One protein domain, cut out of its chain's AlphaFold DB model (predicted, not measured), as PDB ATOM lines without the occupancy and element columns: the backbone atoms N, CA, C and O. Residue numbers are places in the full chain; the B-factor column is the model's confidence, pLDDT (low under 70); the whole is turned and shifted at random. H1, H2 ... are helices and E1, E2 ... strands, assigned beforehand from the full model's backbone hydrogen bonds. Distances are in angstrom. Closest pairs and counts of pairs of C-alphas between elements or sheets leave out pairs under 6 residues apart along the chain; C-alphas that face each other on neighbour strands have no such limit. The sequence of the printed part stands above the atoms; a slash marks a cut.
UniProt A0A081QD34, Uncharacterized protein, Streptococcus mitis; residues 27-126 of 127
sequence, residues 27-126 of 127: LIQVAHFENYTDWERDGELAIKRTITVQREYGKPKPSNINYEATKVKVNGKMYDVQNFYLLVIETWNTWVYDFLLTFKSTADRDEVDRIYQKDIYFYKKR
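What this domain is: This is residues 27 to 126 of the 127 residues of an uncharacterized protein of Streptococcus mitis (UniProt A0A081QD34). One twisted sheet of seven strands folds over at the bend in E5: the long strands E3, E6 and the later part of E5 lie side by side along the longest axis, and E4, E7 and E1 turn off across one end of them. The single helix H1 packs on the sheet at that same end, while the long link of residues 55 to 70 returns from the far end. The printed part has 100 residues, with named elements in the order E1 E2 E3 E4 E5 E6 H1 E7. The sheet's order is E1, E7, E4, E5, E6, E3, E2, all antiparallel, and the class is mostly strand. The whole is compact, with a radius of gyration of the C-alphas of 14.1 A and spans of 42 by 30 by 22 A.

Where its parts are: The longest strand, E5, is residues 77 to 90, 34.6 A from C-alpha 77 at (39.744, 10.978, 12.613) to C-alpha 90, and it bends by 78 degrees at residue 80. E6 is residues 94 to 103, 28.5 A, and E3 is residues 46 to 54, 26.0 A. E2 is residues 39 to 42 and E4 residues 71 to 74. E7, residues 119 to 125, 20.1 A, ends with C-alpha 125 at (24.458, 6.434, 6.556). E1, residues 27 to 34, 19.6 A, begins with C-alpha 27 at (26.745, 10.920, 6.462) and bends by 62 degrees at residue 30. H1 is residues 106 to 114, 12.2 A.

How they stand to each other: E5 pairs in a staggered way: its residues 77 to 80 pair with E4, N 79 and O 72 being 2.8 A apart, and its residues 81 to 90 with E6, N 87 and O 98 being 2.8 A apart. E4, E5 and E6 form a meander, each strand the antiparallel neighbour of the one before. With E3, whose N 49 is 2.9 A from O 99 of E6, they form a Greek key, a meander with the strand before it paired to its last strand. Edge strand E2 forms a hairpin with E3, N 40 and O 48 being 2.8 A apart. E7 is the neighbour of E4, N 73 and O 121 being 2.8 A apart, and of edge strand E1, N 30 and O 122 being 2.8 A apart. H1 is on the sheet at a height of 7.0 A, over E6 and slantwise to the strands at 53 degrees on the local plane; its closest C-alphas to E6 are those of Arg 109 and Phe 103, 5.8 A. In H1 every O i to N i+4 pair is within hydrogen-bond range.

The domain as a whole: The C-alphas farthest apart, those of Gly 58 and Ala 107, are 44.3 A from each other. The printed part has no cut. The link from E3 to E4 is long, and its residues 65 to 66 pair antiparallel with residues 85 to 86 of E5; the other links are tight. Mean pLDDT of the printed part is 91.3, with residues 36, 116 and 117 under 70.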
ATOM      1  N   LEU A  27      26.986  11.248   5.064       90.69
ATOM      2  CA  LEU A  27      26.745  10.920   6.462       90.69
ATOM      3  C   LEU A  27      25.778  11.929   7.075       90.69
ATOM      4  O   LEU A  27      25.822  13.111   6.741       90.69
ATOM      5  N   ILE A  28      24.919  11.457   7.975       91.88
ATOM      6  CA  ILE A  28      24.036  12.291   8.794       91.88
ATOM      7  C   ILE A  28      24.530  12.203  10.229       91.88
ATOM      8  O   ILE A  28      24.670  11.099  10.757       91.88
ATOM      9  N   GLN A  29      24.789  13.351  10.850       93.94
ATOM     10  CA  GLN A  29      25.127  13.415  12.266       93.94
ATOM     11  C   GLN A  29      23.897  13.062  13.114       93.94
ATOM     12  O   GLN A  29      22.810  13.583  12.874       93.94
ATOM     13  N   VAL A  30      24.069  12.171  14.089       94.88
ATOM     14  CA  VAL A  30      22.982  11.669  14.955       94.88
ATOM     15  C   VAL A  30      23.168  12.012  16.427       94.88
ATOM     16  O   VAL A  30      22.190  12.040  17.166       94.88
ATOM     17  N   ALA A  31      24.402  12.277  16.854       92.62
ATOM     18  CA  ALA A  31      24.713  12.718  18.208       92.62
ATOM     19  C   ALA A  31      26.045  13.479  18.241       92.62
ATOM     20  O   ALA A  31      26.878  13.344  17.336       92.62
ATOM     21  N   HIS A  32      26.226  14.273  19.293       92.00
ATOM     22  CA  HIS A  32      27.443  15.017  19.593       92.00
ATOM     23  C   HIS A  32      27.648  15.071  21.102       92.00
ATOM     24  O   HIS A  32      26.695  15.340  21.832       92.00
ATOM     25  N   PHE A  33      28.877  14.831  21.547       86.62
ATOM     26  CA  PHE A  33      29.268  14.973  22.942       86.62
ATOM     27  C   PHE A  33      30.499  15.855  23.025       86.62
ATOM     28  O   PHE A  33      31.530  15.546  22.427       86.62
ATOM     29  N   GLU A  34      30.363  16.924  23.797       82.00
ATOM     30  CA  GLU A  34      31.453  17.812  24.174       82.00
ATOM     31  C   GLU A  34      32.095  17.299  25.466       82.00
ATOM     32  O   GLU A  34      31.413  16.763  26.344       82.00
ATOM     33  N   ASN A  35      33.401  17.514  25.591       71.75
ATOM     34  CA  ASN A  35      34.221  17.199  26.759       71.75
ATOM     35  C   ASN A  35      34.141  15.720  27.182       71.75
ATOM     36  O   ASN A  35      33.586  15.373  28.221       71.75
ATOM     37  N   TYR A  36      34.747  14.847  26.375       69.25
ATOM     38  CA  TYR A  36      34.798  13.386  26.538       69.25
ATOM     39  C   TYR A  36      35.748  12.909  27.664       69.25
ATOM     40  O   TYR A  36      36.455  11.918  27.536       69.25
ATOM     41  N   THR A  37      35.864  13.614  28.784       72.44
ATOM     42  CA  THR A  37      36.873  13.242  29.797       72.44
ATOM     43  C   THR A  37      36.487  12.029  30.650       72.44
ATOM     44  O   THR A  37      37.310  11.559  31.426       72.44
ATOM     45  N   ASP A  38      35.249  11.546  30.543       84.25
ATOM     46  CA  ASP A  38      34.612  10.582  31.451       84.25
ATOM     47  C   ASP A  38      34.127   9.295  30.761       84.25
ATOM     48  O   ASP A  38      33.241   8.608  31.268       84.25
ATOM     49  N   TRP A  39      34.687   8.966  29.598       88.69
ATOM     50  CA  TRP A  39      34.429   7.685  28.950       88.69
ATOM     51  C   TRP A  39      35.543   6.701  29.255       88.69
ATOM     52  O   TRP A  39      36.726   7.040  29.231       88.69
ATOM     53  N   GLU A  40      35.153   5.460  29.476       90.94
ATOM     54  CA  GLU A  40      36.029   4.389  29.906       90.94
ATOM     55  C   GLU A  40      35.859   3.161  29.023       90.94
ATOM     56  O   GLU A  40      34.824   2.952  28.383       90.94
ATOM     57  N   ARG A  41      36.889   2.321  28.987       93.25
ATOM     58  CA  ARG A  41      36.815   1.017  28.337       93.25
ATOM     59  C   ARG A  41      35.733   0.150  28.980       93.25
ATOM     60  O   ARG A  41      35.736  -0.058  30.189       93.25
ATOM     61  N   ASP A  42      34.888  -0.442  28.144       94.19
ATOM     62  CA  ASP A  42      33.852  -1.394  28.541       94.19
ATOM     63  C   ASP A  42      34.021  -2.680  27.717       94.19
ATOM     64  O   ASP A  42      33.594  -2.802  26.568       94.19
ATOM     65  N   GLY A  43      34.747  -3.644  28.284       92.75
ATOM     66  CA  GLY A  43      35.049  -4.907  27.613       92.75
ATOM     67  C   GLY A  43      36.005  -4.780  26.417       92.75
ATOM     68  O   GLY A  43      36.897  -3.933  26.374       92.75
ATOM     69  N   GLU A  44      35.862  -5.698  25.457       94.94
ATOM     70  CA  GLU A  44      36.815  -5.862  24.354       94.94
ATOM     71  C   GLU A  44      36.645  -4.802  23.255       94.94
ATOM     72  O   GLU A  44      37.631  -4.221  22.788       94.94
ATOM     73  N   LEU A  45      35.398  -4.536  22.856       97.00
ATOM     74  CA  LEU A  45      35.063  -3.720  21.686       97.00
ATOM     75  C   LEU A  45      34.385  -2.397  22.015       97.00
ATOM     76  O   LEU A  45      34.154  -1.627  21.085       97.00
ATOM     77  N   ALA A  46      34.063  -2.108  23.277       96.19
ATOM     78  CA  ALA A  46      33.298  -0.918  23.609       96.19
ATOM     79  C   ALA A  46      34.043   0.067  24.509       96.19
ATOM     80  O   ALA A  46      34.973  -0.271  25.246       96.19
ATOM     81  N   ILE A  47      33.614   1.317  24.402       94.19
ATOM     82  CA  ILE A  47      33.846   2.358  25.395       94.19
ATOM     83  C   ILE A  47      32.492   2.909  25.818       94.19
ATOM     84  O   ILE A  47      31.551   2.974  25.018       94.19
ATOM     85  N   LYS A  48      32.387   3.275  27.087       93.94
ATOM     86  CA  LYS A  48      31.143   3.659  27.732       93.94
ATOM     87  C   LYS A  48      31.319   4.962  28.486       93.94
ATOM     88  O   LYS A  48      32.366   5.196  29.075       93.94
ATOM     89  N   ARG A  49      30.271   5.776  28.515       92.31
ATOM     90  CA  ARG A  49      30.111   6.855  29.489       92.31
ATOM     91  C   ARG A  49      28.848   6.638  30.286       92.31
ATOM     92  O   ARG A  49      27.792   6.395  29.708       92.31
ATOM     93  N   THR A  50      28.957   6.839  31.589       93.62
ATOM     94  CA  THR A  50      27.842   6.704  32.517       93.62
ATOM     95  C   THR A  50      27.515   8.052  33.143       93.62
ATOM     96  O   THR A  50      28.363   8.683  33.770       93.62
ATOM     97  N   ILE A  51      26.265   8.493  33.004       92.62
ATOM     98  CA  ILE A  51      25.743   9.691  33.671       92.62
ATOM     99  C   ILE A  51      24.654   9.261  34.643       92.62
ATOM    100  O   ILE A  51      23.684   8.617  34.254       92.62
ATOM    101  N   THR A  52      24.781   9.653  35.907       94.75
ATOM    102  CA  THR A  52      23.761   9.384  36.927       94.75
ATOM    103  C   THR A  52      23.037  10.672  37.281       94.75
ATOM    104  O   THR A  52      23.672  11.657  37.651       94.75
ATOM    105  N   VAL A  53      21.706  10.662  37.208       93.88
ATOM    106  CA  VAL A  53      20.868  11.799  37.616       93.88
ATOM    107  C   VAL A  53      19.858  11.366  38.668       93.88
ATOM    108  O   VAL A  53      19.367  10.236  38.644       93.88
ATOM    109  N   GLN A  54      19.521  12.269  39.586       94.94
ATOM    110  CA  GLN A  54      18.431  12.038  40.532       94.94
ATOM    111  C   GLN A  54      17.099  11.967  39.794       94.94
ATOM    112  O   GLN A  54      16.859  12.706  38.838       94.94
ATOM    113  N   ARG A  55      16.229  11.068  40.244       90.38
ATOM    114  CA  ARG A  55      14.883  10.951  39.695       90.38
ATOM    115  C   ARG A  55      14.065  12.169  40.082       90.38
ATOM    116  O   ARG A  55      13.941  12.505  41.257       90.38
ATOM    117  N   GLU A  56      13.430  12.768  39.089       86.00
ATOM    118  CA  GLU A  56      12.352  13.712  39.334       86.00
ATOM    119  C   GLU A  56      11.079  12.944  39.700       86.00
ATOM    120  O   GLU A  56      10.652  12.021  38.995       86.00
ATOM    121  N   TYR A  57      10.462  13.322  40.819       83.69
ATOM    122  CA  TYR A  57       9.219  12.711  41.275       83.69
ATOM    123  C   TYR A  57       8.119  12.825  40.207       83.69
ATOM    124  O   TYR A  57       7.902  13.887  39.624       83.69
ATOM    125  N   GLY A  58       7.419  11.718  39.944       84.88
ATOM    126  CA  GLY A  58       6.310  11.663  38.986       84.88
ATOM    127  C   GLY A  58       6.712  11.660  37.506       84.88
ATOM    128  O   GLY A  58       5.830  11.595  36.650       84.88
ATOM    129  N   LYS A  59       8.008  11.703  37.168       88.94
ATOM    130  CA  LYS A  59       8.454  11.574  35.776       88.94
ATOM    131  C   LYS A  59       8.613  10.099  35.383       88.94
ATOM    132  O   LYS A  59       9.192   9.325  36.151       88.94
ATOM    133  N   PRO A  60       8.130   9.690  34.194       90.75
ATOM    134  CA  PRO A  60       8.370   8.345  33.697       90.75
ATOM    135  C   PRO A  60       9.847   8.164  33.350       90.75
ATOM    136  O   PRO A  60      10.534   9.111  32.963       90.75
ATOM    137  N   LYS A  61      10.312   6.919  33.445       91.44
ATOM    138  CA  LYS A  61      11.648   6.527  33.011       91.44
ATOM    139  C   LYS A  61      11.871   6.890  31.528       91.44
ATOM    140  O   LYS A  61      11.064   6.488  30.685       91.44
ATOM    141  N   PRO A  62      12.977   7.572  31.186       93.38
ATOM    142  CA  PRO A  62      13.363   7.816  29.800       93.38
ATOM    143  C   PRO A  62      13.631   6.521  29.026       93.38
ATOM    144  O   PRO A  62      14.068   5.512  29.581       93.38
ATOM    145  N   SER A  63      13.358   6.546  27.724       95.44
ATOM    146  CA  SER A  63      13.543   5.386  26.852       95.44
ATOM    147  C   SER A  63      15.003   5.190  26.446       95.44
ATOM    148  O   SER A  63      15.765   6.147  26.316       95.44
ATOM    149  N   ASN A  64      15.359   3.938  26.164       96.56
ATOM    150  CA  ASN A  64      16.611   3.609  25.488       96.56
ATOM    151  C   ASN A  64      16.603   4.173  24.059       96.56
ATOM    152  O   ASN A  64      15.550   4.233  23.421       96.56
ATOM    153  N   ILE A  65      17.779   4.522  23.534       96.31
ATOM    154  CA  ILE A  65      17.934   5.040  22.169       96.31
ATOM    155  C   ILE A  65      18.988   4.216  21.431       96.31
ATOM    156  O   ILE A  65      20.097   4.022  21.919       96.31
ATOM    157  N   ASN A  66      18.654   3.762  20.223       95.94
ATOM    158  CA  ASN A  66      19.635   3.303  19.245       95.94
ATOM    159  C   ASN A  66      19.875   4.434  18.246       95.94
ATOM    160  O   ASN A  66      18.969   4.794  17.495       95.94
ATOM    161  N   TYR A  67      21.082   4.990  18.220       94.62
ATOM    162  CA  TYR A  67      21.407   6.090  17.310       94.62
ATOM    163  C   TYR A  67      21.649   5.623  15.868       94.62
ATOM    164  O   TYR A  67      21.827   6.453  14.976       94.62
ATOM    165  N   GLU A  68      21.681   4.306  15.631       95.00
ATOM    166  CA  GLU A  68      22.021   3.687  14.344       95.00
ATOM    167  C   GLU A  68      23.374   4.187  13.799       95.00
ATOM    168  O   GLU A  68      23.584   4.283  12.585       95.00
ATOM    169  N   ALA A  69      24.293   4.560  14.696       96.06
ATOM    170  CA  ALA A  69      25.591   5.083  14.306       96.06
ATOM    171  C   ALA A  69      26.425   3.979  13.648       96.06
ATOM    172  O   ALA A  69      26.555   2.872  14.163       96.06
ATOM    173  N   THR A  70      27.016   4.316  12.507       96.25
ATOM    174  CA  THR A  70      27.904   3.429  11.732       96.25
ATOM    175  C   THR A  70      29.322   3.974  11.647       96.25
ATOM    176  O   THR A  70      30.255   3.236  11.326       96.25
ATOM    177  N   LYS A  71      29.489   5.270  11.933       96.12
ATOM    178  CA  LYS A  71      30.781   5.936  12.012       96.12
ATOM    179  C   LYS A  71      30.825   6.896  13.192       96.12
ATOM    180  O   LYS A  71      29.814   7.514  13.527       96.12
ATOM    181  N   VAL A  72      32.009   7.055  13.763       94.94
ATOM    182  CA  VAL A  72      32.296   8.043  14.804       94.94
ATOM    183  C   VAL A  72      33.504   8.873  14.386       94.94
ATOM    184  O   VAL A  72      34.433   8.352  13.769       94.94
ATOM    185  N   LYS A  73      33.477  10.172  14.675       93.56
ATOM    186  CA  LYS A  73      34.615  11.071  14.503       93.56
ATOM    187  C   LYS A  73      35.148  11.459  15.866       93.56
ATOM    188  O   LYS A  73      34.416  12.060  16.648       93.56
ATOM    189  N   VAL A  74      36.418  11.160  16.097       90.56
ATOM    190  CA  VAL A  74      37.140  11.481  17.328       90.56
ATOM    191  C   VAL A  74      38.397  12.243  16.932       90.56
ATOM    192  O   VAL A  74      39.155  11.776  16.084       90.56
ATOM    193  N   ASN A  75      38.588  13.451  17.468       85.62
ATOM    194  CA  ASN A  75      39.750  14.306  17.169       85.62
ATOM    195  C   ASN A  75      40.083  14.448  15.673       85.62
ATOM    196  O   ASN A  75      41.239  14.409  15.255       85.62
ATOM    197  N   GLY A  76      39.060  14.587  14.830       86.75
ATOM    198  CA  GLY A  76      39.255  14.738  13.387       86.75
ATOM    199  C   GLY A  76      39.347  13.426  12.604       86.75
ATOM    200  O   GLY A  76      39.075  13.447  11.403       86.75
ATOM    201  N   LYS A  77      39.645  12.294  13.254       90.81
ATOM    202  CA  LYS A  77      39.744  10.978  12.613       90.81
ATOM    203  C   LYS A  77      38.402  10.245  12.641       90.81
ATOM    204  O   LYS A  77      37.663  10.309  13.618       90.81
ATOM    205  N   MET A  78      38.083   9.574  11.536       93.38
ATOM    206  CA  MET A  78      36.864   8.778  11.375       93.38
ATOM    207  C   MET A  78      37.146   7.304  11.669       93.38
ATOM    208  O   MET A  78      38.096   6.751  11.119       93.38
ATOM    209  N   TYR A  79      36.262   6.667  12.433       94.25
ATOM    210  CA  TYR A  79      36.302   5.241  12.755       94.25
ATOM    211  C   TYR A  79      34.982   4.573  12.369       94.25
ATOM    212  O   TYR A  79      33.914   5.197  12.391       94.25
ATOM    213  N   ASP A  80      35.055   3.296  12.004       95.38
ATOM    214  CA  ASP A  80      33.885   2.460  11.764       95.38
ATOM    215  C   ASP A  80      33.422   1.801  13.065       95.38
ATOM    216  O   ASP A  80      34.192   1.150  13.772       95.38
ATOM    217  N   VAL A  81      32.129   1.928  13.354       96.94
ATOM    218  CA  VAL A  81      31.525   1.405  14.584       96.94
ATOM    219  C   VAL A  81      30.411   0.428  14.250       96.94
ATOM    220  O   VAL A  81      29.833   0.465  13.159       96.94
ATOM    221  N   GLN A  82      30.155  -0.496  15.166       96.50
ATOM    222  CA  GLN A  82      29.032  -1.420  15.068       96.50
ATOM    223  C   GLN A  82      27.729  -0.715  15.434       96.50
ATOM    224  O   GLN A  82      26.720  -0.907  14.759       96.50
ATOM    225  N   ASN A  83      27.750   0.077  16.507       95.38
ATOM    226  CA  ASN A  83      26.580   0.767  17.025       95.38
ATOM    227  C   ASN A  83      26.967   1.865  18.026       95.38
ATOM    228  O   ASN A  83      28.105   1.940  18.498       95.38
ATOM    229  N   PHE A  84      25.972   2.685  18.355       96.56
ATOM    230  CA  PHE A  84      25.995   3.584  19.498       96.56
ATOM    231  C   PHE A  84      24.618   3.565  20.167       96.56
ATOM    232  O   PHE A  84      23.608   3.845  19.508       96.56
ATOM    233  N   TYR A  85      24.582   3.220  21.453       96.56
ATOM    234  CA  TYR A  85      23.359   3.084  22.239       96.56
ATOM    235  C   TYR A  85      23.353   4.022  23.439       96.56
ATOM    236  O   TYR A  85      24.384   4.249  24.062       96.56
ATOM    237  N   LEU A  86      22.164   4.497  23.793       96.69
ATOM    238  CA  LEU A  86      21.845   4.968  25.132       96.69
ATOM    239  C   LEU A  86      20.981   3.911  25.814       96.69
ATOM    240  O   LEU A  86      19.855   3.649  25.380       96.69
ATOM    241  N   LEU A  87      21.498   3.335  26.890       96.81
ATOM    242  CA  LEU A  87      20.751   2.490  27.804       96.81
ATOM    243  C   LEU A  87      20.383   3.317  29.034       96.81
ATOM    244  O   LEU A  87      21.246   3.896  29.686       96.81
ATOM    245  N   VAL A  88      19.095   3.370  29.359       96.00
ATOM    246  CA  VAL A  88      18.608   4.017  30.575       96.00
ATOM    247  C   VAL A  88      18.269   2.923  31.572       96.00
ATOM    248  O   VAL A  88      17.409   2.077  31.318       96.00
ATOM    249  N   ILE A  89      18.920   2.928  32.725       94.56
ATOM    250  CA  ILE A  89      18.689   1.992  33.825       94.56
ATOM    251  C   ILE A  89      17.986   2.761  34.940       94.56
ATOM    252  O   ILE A  89      18.372   3.874  35.293       94.56
ATOM    253  N   GLU A  90      16.907   2.179  35.466       92.38
ATOM    254  CA  GLU A  90      16.240   2.745  36.636       92.38
ATOM    255  C   GLU A  90      16.785   2.046  37.872       92.38
ATOM    256  O   GLU A  90      16.754   0.819  37.955       92.38
ATOM    257  N   THR A  91      17.288   2.840  38.811       89.25
ATOM    258  CA  THR A  91      17.637   2.377  40.150       89.25
ATOM    259  C   THR A  91      16.694   3.029  41.163       89.25
ATOM    260  O   THR A  91      15.731   3.707  40.791       89.25
ATOM    261  N   TRP A  92      16.946   2.820  42.457       86.25
ATOM    262  CA  TRP A  92      16.031   3.241  43.516       86.25
ATOM    263  C   TRP A  92      15.694   4.740  43.436       86.25
ATOM    264  O   TRP A  92      14.532   5.087  43.234       86.25
ATOM    265  N   ASN A  93      16.710   5.611  43.447       91.69
ATOM    266  CA  ASN A  93      16.530   7.069  43.415       91.69
ATOM    267  C   ASN A  93      17.160   7.754  42.194       91.69
ATOM    268  O   ASN A  93      17.068   8.973  42.069       91.69
ATOM    269  N   THR A  94      17.775   7.009  41.272       95.12
ATOM    270  CA  THR A  94      18.463   7.600  40.117       95.12
ATOM    271  C   THR A  94      18.066   6.959  38.795       95.12
ATOM    272  O   THR A  94      17.645   5.801  38.728       95.12
ATOM    273  N   TRP A  95      18.224   7.734  37.725       95.56
ATOM    274  CA  TRP A  95      18.369   7.191  36.384       95.56
ATOM    275  C   TRP A  95      19.842   7.190  36.014       95.56
ATOM    276  O   TRP A  95      20.537   8.197  36.172       95.56
ATOM    277  N   VAL A  96      20.301   6.045  35.528       95.44
ATOM    278  CA  VAL A  96      21.656   5.850  35.026       95.44
ATOM    279  C   VAL A  96      21.571   5.772  33.510       95.44
ATOM    280  O   VAL A  96      20.843   4.944  32.968       95.44
ATOM    281  N   TYR A  97      22.272   6.673  32.837       95.31
ATOM    282  CA  TYR A  97      22.376   6.749  31.389       95.31
ATOM    283  C   TYR A  97      23.737   6.210  30.972       95.31
ATOM    284  O   TYR A  97      24.749   6.883  31.163       95.31
ATOM    285  N   ASP A  98      23.738   5.021  30.385       95.38
ATOM    286  CA  ASP A  98      24.923   4.396  29.818       95.38
ATOM    287  C   ASP A  98      24.947   4.626  28.309       95.38
ATOM    288  O   ASP A  98      24.161   4.056  27.547       95.38
ATOM    289  N   PHE A  99      25.865   5.478  27.875       94.94
ATOM    290  CA  PHE A  99      26.202   5.673  26.476       94.94
ATOM    291  C   PHE A  99      27.247   4.638  26.089       94.94
ATOM    292  O   PHE A  99      28.379   4.719  26.551       94.94
ATOM    293  N   LEU A 100      26.882   3.677  25.244       96.06
ATOM    294  CA  LEU A 100      27.739   2.566  24.846       96.06
ATOM    295  C   LEU A 100      28.105   2.678  23.366       96.06
ATOM    296  O   LEU A 100      27.239   2.571  22.492       96.06
ATOM    297  N   LEU A 101      29.390   2.878  23.085       95.81
ATOM    298  CA  LEU A 101      29.952   2.923  21.740       95.81
ATOM    299  C   LEU A 101      30.738   1.644  21.462       95.81
ATOM    300  O   LEU A 101      31.762   1.405  22.094       95.81
ATOM    301  N   THR A 102      30.300   0.863  20.472       97.44
ATOM    302  CA  THR A 102      30.942  -0.411  20.110       97.44
ATOM    303  C   THR A 102      31.676  -0.293  18.777       97.44
ATOM    304  O   THR A 102      31.069   0.019  17.750       97.44
ATOM    305  N   PHE A 103      32.972  -0.588  18.758       97.12
ATOM    306  CA  PHE A 103      33.824  -0.538  17.569       97.12
ATOM    307  C   PHE A 103      33.779  -1.837  16.771       97.12
ATOM    308  O   PHE A 103      33.449  -2.905  17.283       97.12
ATOM    309  N   LYS A 104      34.147  -1.759  15.487       97.31
ATOM    310  CA  LYS A 104      34.325  -2.963  14.660       97.31
ATOM    311  C   LYS A 104      35.634  -3.696  14.930       97.31
ATOM    312  O   LYS A 104      35.729  -4.869  14.583       97.31
ATOM    313  N   SER A 105      36.626  -3.021  15.508       97.06
ATOM    314  CA  SER A 105      37.929  -3.600  15.814       97.06
ATOM    315  C   SER A 105      38.409  -3.176  17.200       97.06
ATOM    316  O   SER A 105      38.144  -2.061  17.656       97.06
ATOM    317  N   THR A 106      39.141  -4.071  17.861       96.25
ATOM    318  CA  THR A 106      39.832  -3.776  19.122       96.25
ATOM    319  C   THR A 106      40.886  -2.697  18.934       96.25
ATOM    320  O   THR A 106      40.999  -1.825  19.782       96.25
ATOM    321  N   ALA A 107      41.588  -2.695  17.796       95.50
ATOM    322  CA  ALA A 107      42.594  -1.693  17.461       95.50
ATOM    323  C   ALA A 107      42.018  -0.267  17.423       95.50
ATOM    324  O   ALA A 107      42.590   0.627  18.039       95.50
ATOM    325  N   ASP A 108      40.872  -0.060  16.763       95.38
ATOM    326  CA  ASP A 108      40.210   1.252  16.729       95.38
ATOM    327  C   ASP A 108      39.734   1.665  18.126       95.38
ATOM    328  O   ASP A 108      39.917   2.812  18.531       95.38
ATOM    329  N   ARG A 109      39.167   0.720  18.889       94.38
ATOM    330  CA  ARG A 109      38.737   0.958  20.271       94.38
ATOM    331  C   ARG A 109      39.910   1.345  21.166       94.38
ATOM    332  O   ARG A 109      39.793   2.296  21.925       94.38
ATOM    333  N   ASP A 110      41.027   0.621  21.080       93.62
ATOM    334  CA  ASP A 110      42.273   0.879  21.812       93.62
ATOM    335  C   ASP A 110      42.890   2.226  21.443       93.62
ATOM    336  O   ASP A 110      43.410   2.920  22.314       93.62
ATOM    337  N   GLU A 111      42.857   2.592  20.163       92.38
ATOM    338  CA  GLU A 111      43.346   3.888  19.711       92.38
ATOM    339  C   GLU A 111      42.499   5.014  20.302       92.38
ATOM    340  O   GLU A 111      43.047   5.937  20.898       92.38
ATOM    341  N   VAL A 112      41.172   4.908  20.191       90.56
ATOM    342  CA  VAL A 112      40.253   5.905  20.735       90.56
ATOM    343  C   VAL A 112      40.417   6.009  22.253       90.56
ATOM    344  O   VAL A 112      40.718   7.093  22.736       90.56
ATOM    345  N   ASP A 113      40.350   4.902  22.994       89.38
ATOM    346  CA  ASP A 113      40.534   4.820  24.458       89.38
ATOM    347  C   ASP A 113      41.798   5.543  24.974       89.38
ATOM    348  O   ASP A 113      41.790   6.122  26.056       89.38
ATOM    349  N   ARG A 114      42.886   5.571  24.190       85.75
ATOM    350  CA  ARG A 114      44.152   6.235  24.566       85.75
ATOM    351  C   ARG A 114      44.234   7.712  24.184       85.75
ATOM    352  O   ARG A 114      45.149   8.405  24.632       85.75
ATOM    353  N   ILE A 115      43.354   8.194  23.315       78.31
ATOM    354  CA  ILE A 115      43.363   9.575  22.838       78.31
ATOM    355  C   ILE A 115      42.587  10.452  23.829       78.31
ATOM    356  O   ILE A 115      41.502  10.087  24.267       78.31
ATOM    357  N   TYR A 116      43.106  11.644  24.152       63.25
ATOM    358  CA  TYR A 116      42.319  12.687  24.822       63.25
ATOM    359  C   TYR A 116      41.267  13.213  23.851       63.25
ATOM    360  O   TYR A 116      41.625  13.833  22.854       63.25
ATOM    361  N   GLN A 117      39.989  12.971  24.103       65.94
ATOM    362  CA  GLN A 117      38.928  13.241  23.135       65.94
ATOM    363  C   GLN A 117      38.199  14.501  23.608       65.94
ATOM    364  O   GLN A 117      37.730  14.570  24.738       65.94
ATOM    365  N   LYS A 118      38.183  15.571  22.811       70.56
ATOM    366  CA  LYS A 118      37.457  16.783  23.227       70.56
ATOM    367  C   LYS A 118      36.010  16.715  22.768       70.56
ATOM    368  O   LYS A 118      35.116  16.817  23.595       70.56
ATOM    369  N   ASP A 119      35.810  16.428  21.486       84.12
ATOM    370  CA  ASP A 119      34.490  16.360  20.868       84.12
ATOM    371  C   ASP A 119      34.326  15.041  20.116       84.12
ATOM    372  O   ASP A 119      35.217  14.634  19.355       84.12
ATOM    373  N   ILE A 120      33.165  14.403  20.280       89.50
ATOM    374  CA  ILE A 120      32.804  13.190  19.541       89.50
ATOM    375  C   ILE A 120      31.523  13.383  18.766       89.50
ATOM    376  O   ILE A 120      30.477  13.721  19.318       89.50
ATOM    377  N   TYR A 121      31.609  13.076  17.477       93.81
ATOM    378  CA  TYR A 121      30.503  13.193  16.542       93.81
ATOM    379  C   TYR A 121      30.124  11.813  16.021       93.81
ATOM    380  O   TYR A 121      30.965  11.076  15.500       93.81
ATOM    381  N   PHE A 122      28.846  11.473  16.120       94.62
ATOM    382  CA  PHE A 122      28.315  10.190  15.676       94.62
ATOM    383  C   PHE A 122      27.547  10.362  14.378       94.62
ATOM    384  O   PHE A 122      26.776  11.311  14.231       94.62
ATOM    385  N   TYR A 123      27.715   9.416  13.456       96.00
ATOM    386  CA  TYR A 123      27.119   9.485  12.132       96.00
ATOM    387  C   TYR A 123      26.459   8.178  11.715       96.00
ATOM    388  O   TYR A 123      27.004   7.085  11.909       96.00
ATOM    389  N   LYS A 124      25.332   8.299  11.014       93.81
ATOM    390  CA  LYS A 124      24.713   7.200  10.272       93.81
ATOM    391  C   LYS A 124      24.746   7.441   8.771       93.81
ATOM    392  O   LYS A 124      24.876   8.575   8.305       93.81
ATOM    393  N   LYS A 125      24.634   6.356   8.007       88.25
ATOM    394  CA  LYS A 125      24.458   6.434   6.556       88.25
ATOM    395  C   LYS A 125      23.115   7.084   6.239       88.25
ATOM    396  O   LYS A 125      22.107   6.763   6.868       88.25
ATOM    397  N   ARG A 126      23.100   7.979   5.252       80.50
ATOM    398  CA  ARG A 126      21.846   8.447   4.660       80.50
ATOM    399  C   ARG A 126      21.274   7.309   3.811       80.50
ATOM    400  O   ARG A 126      21.970   6.842   2.914       80.50
TER     401      ARG A 126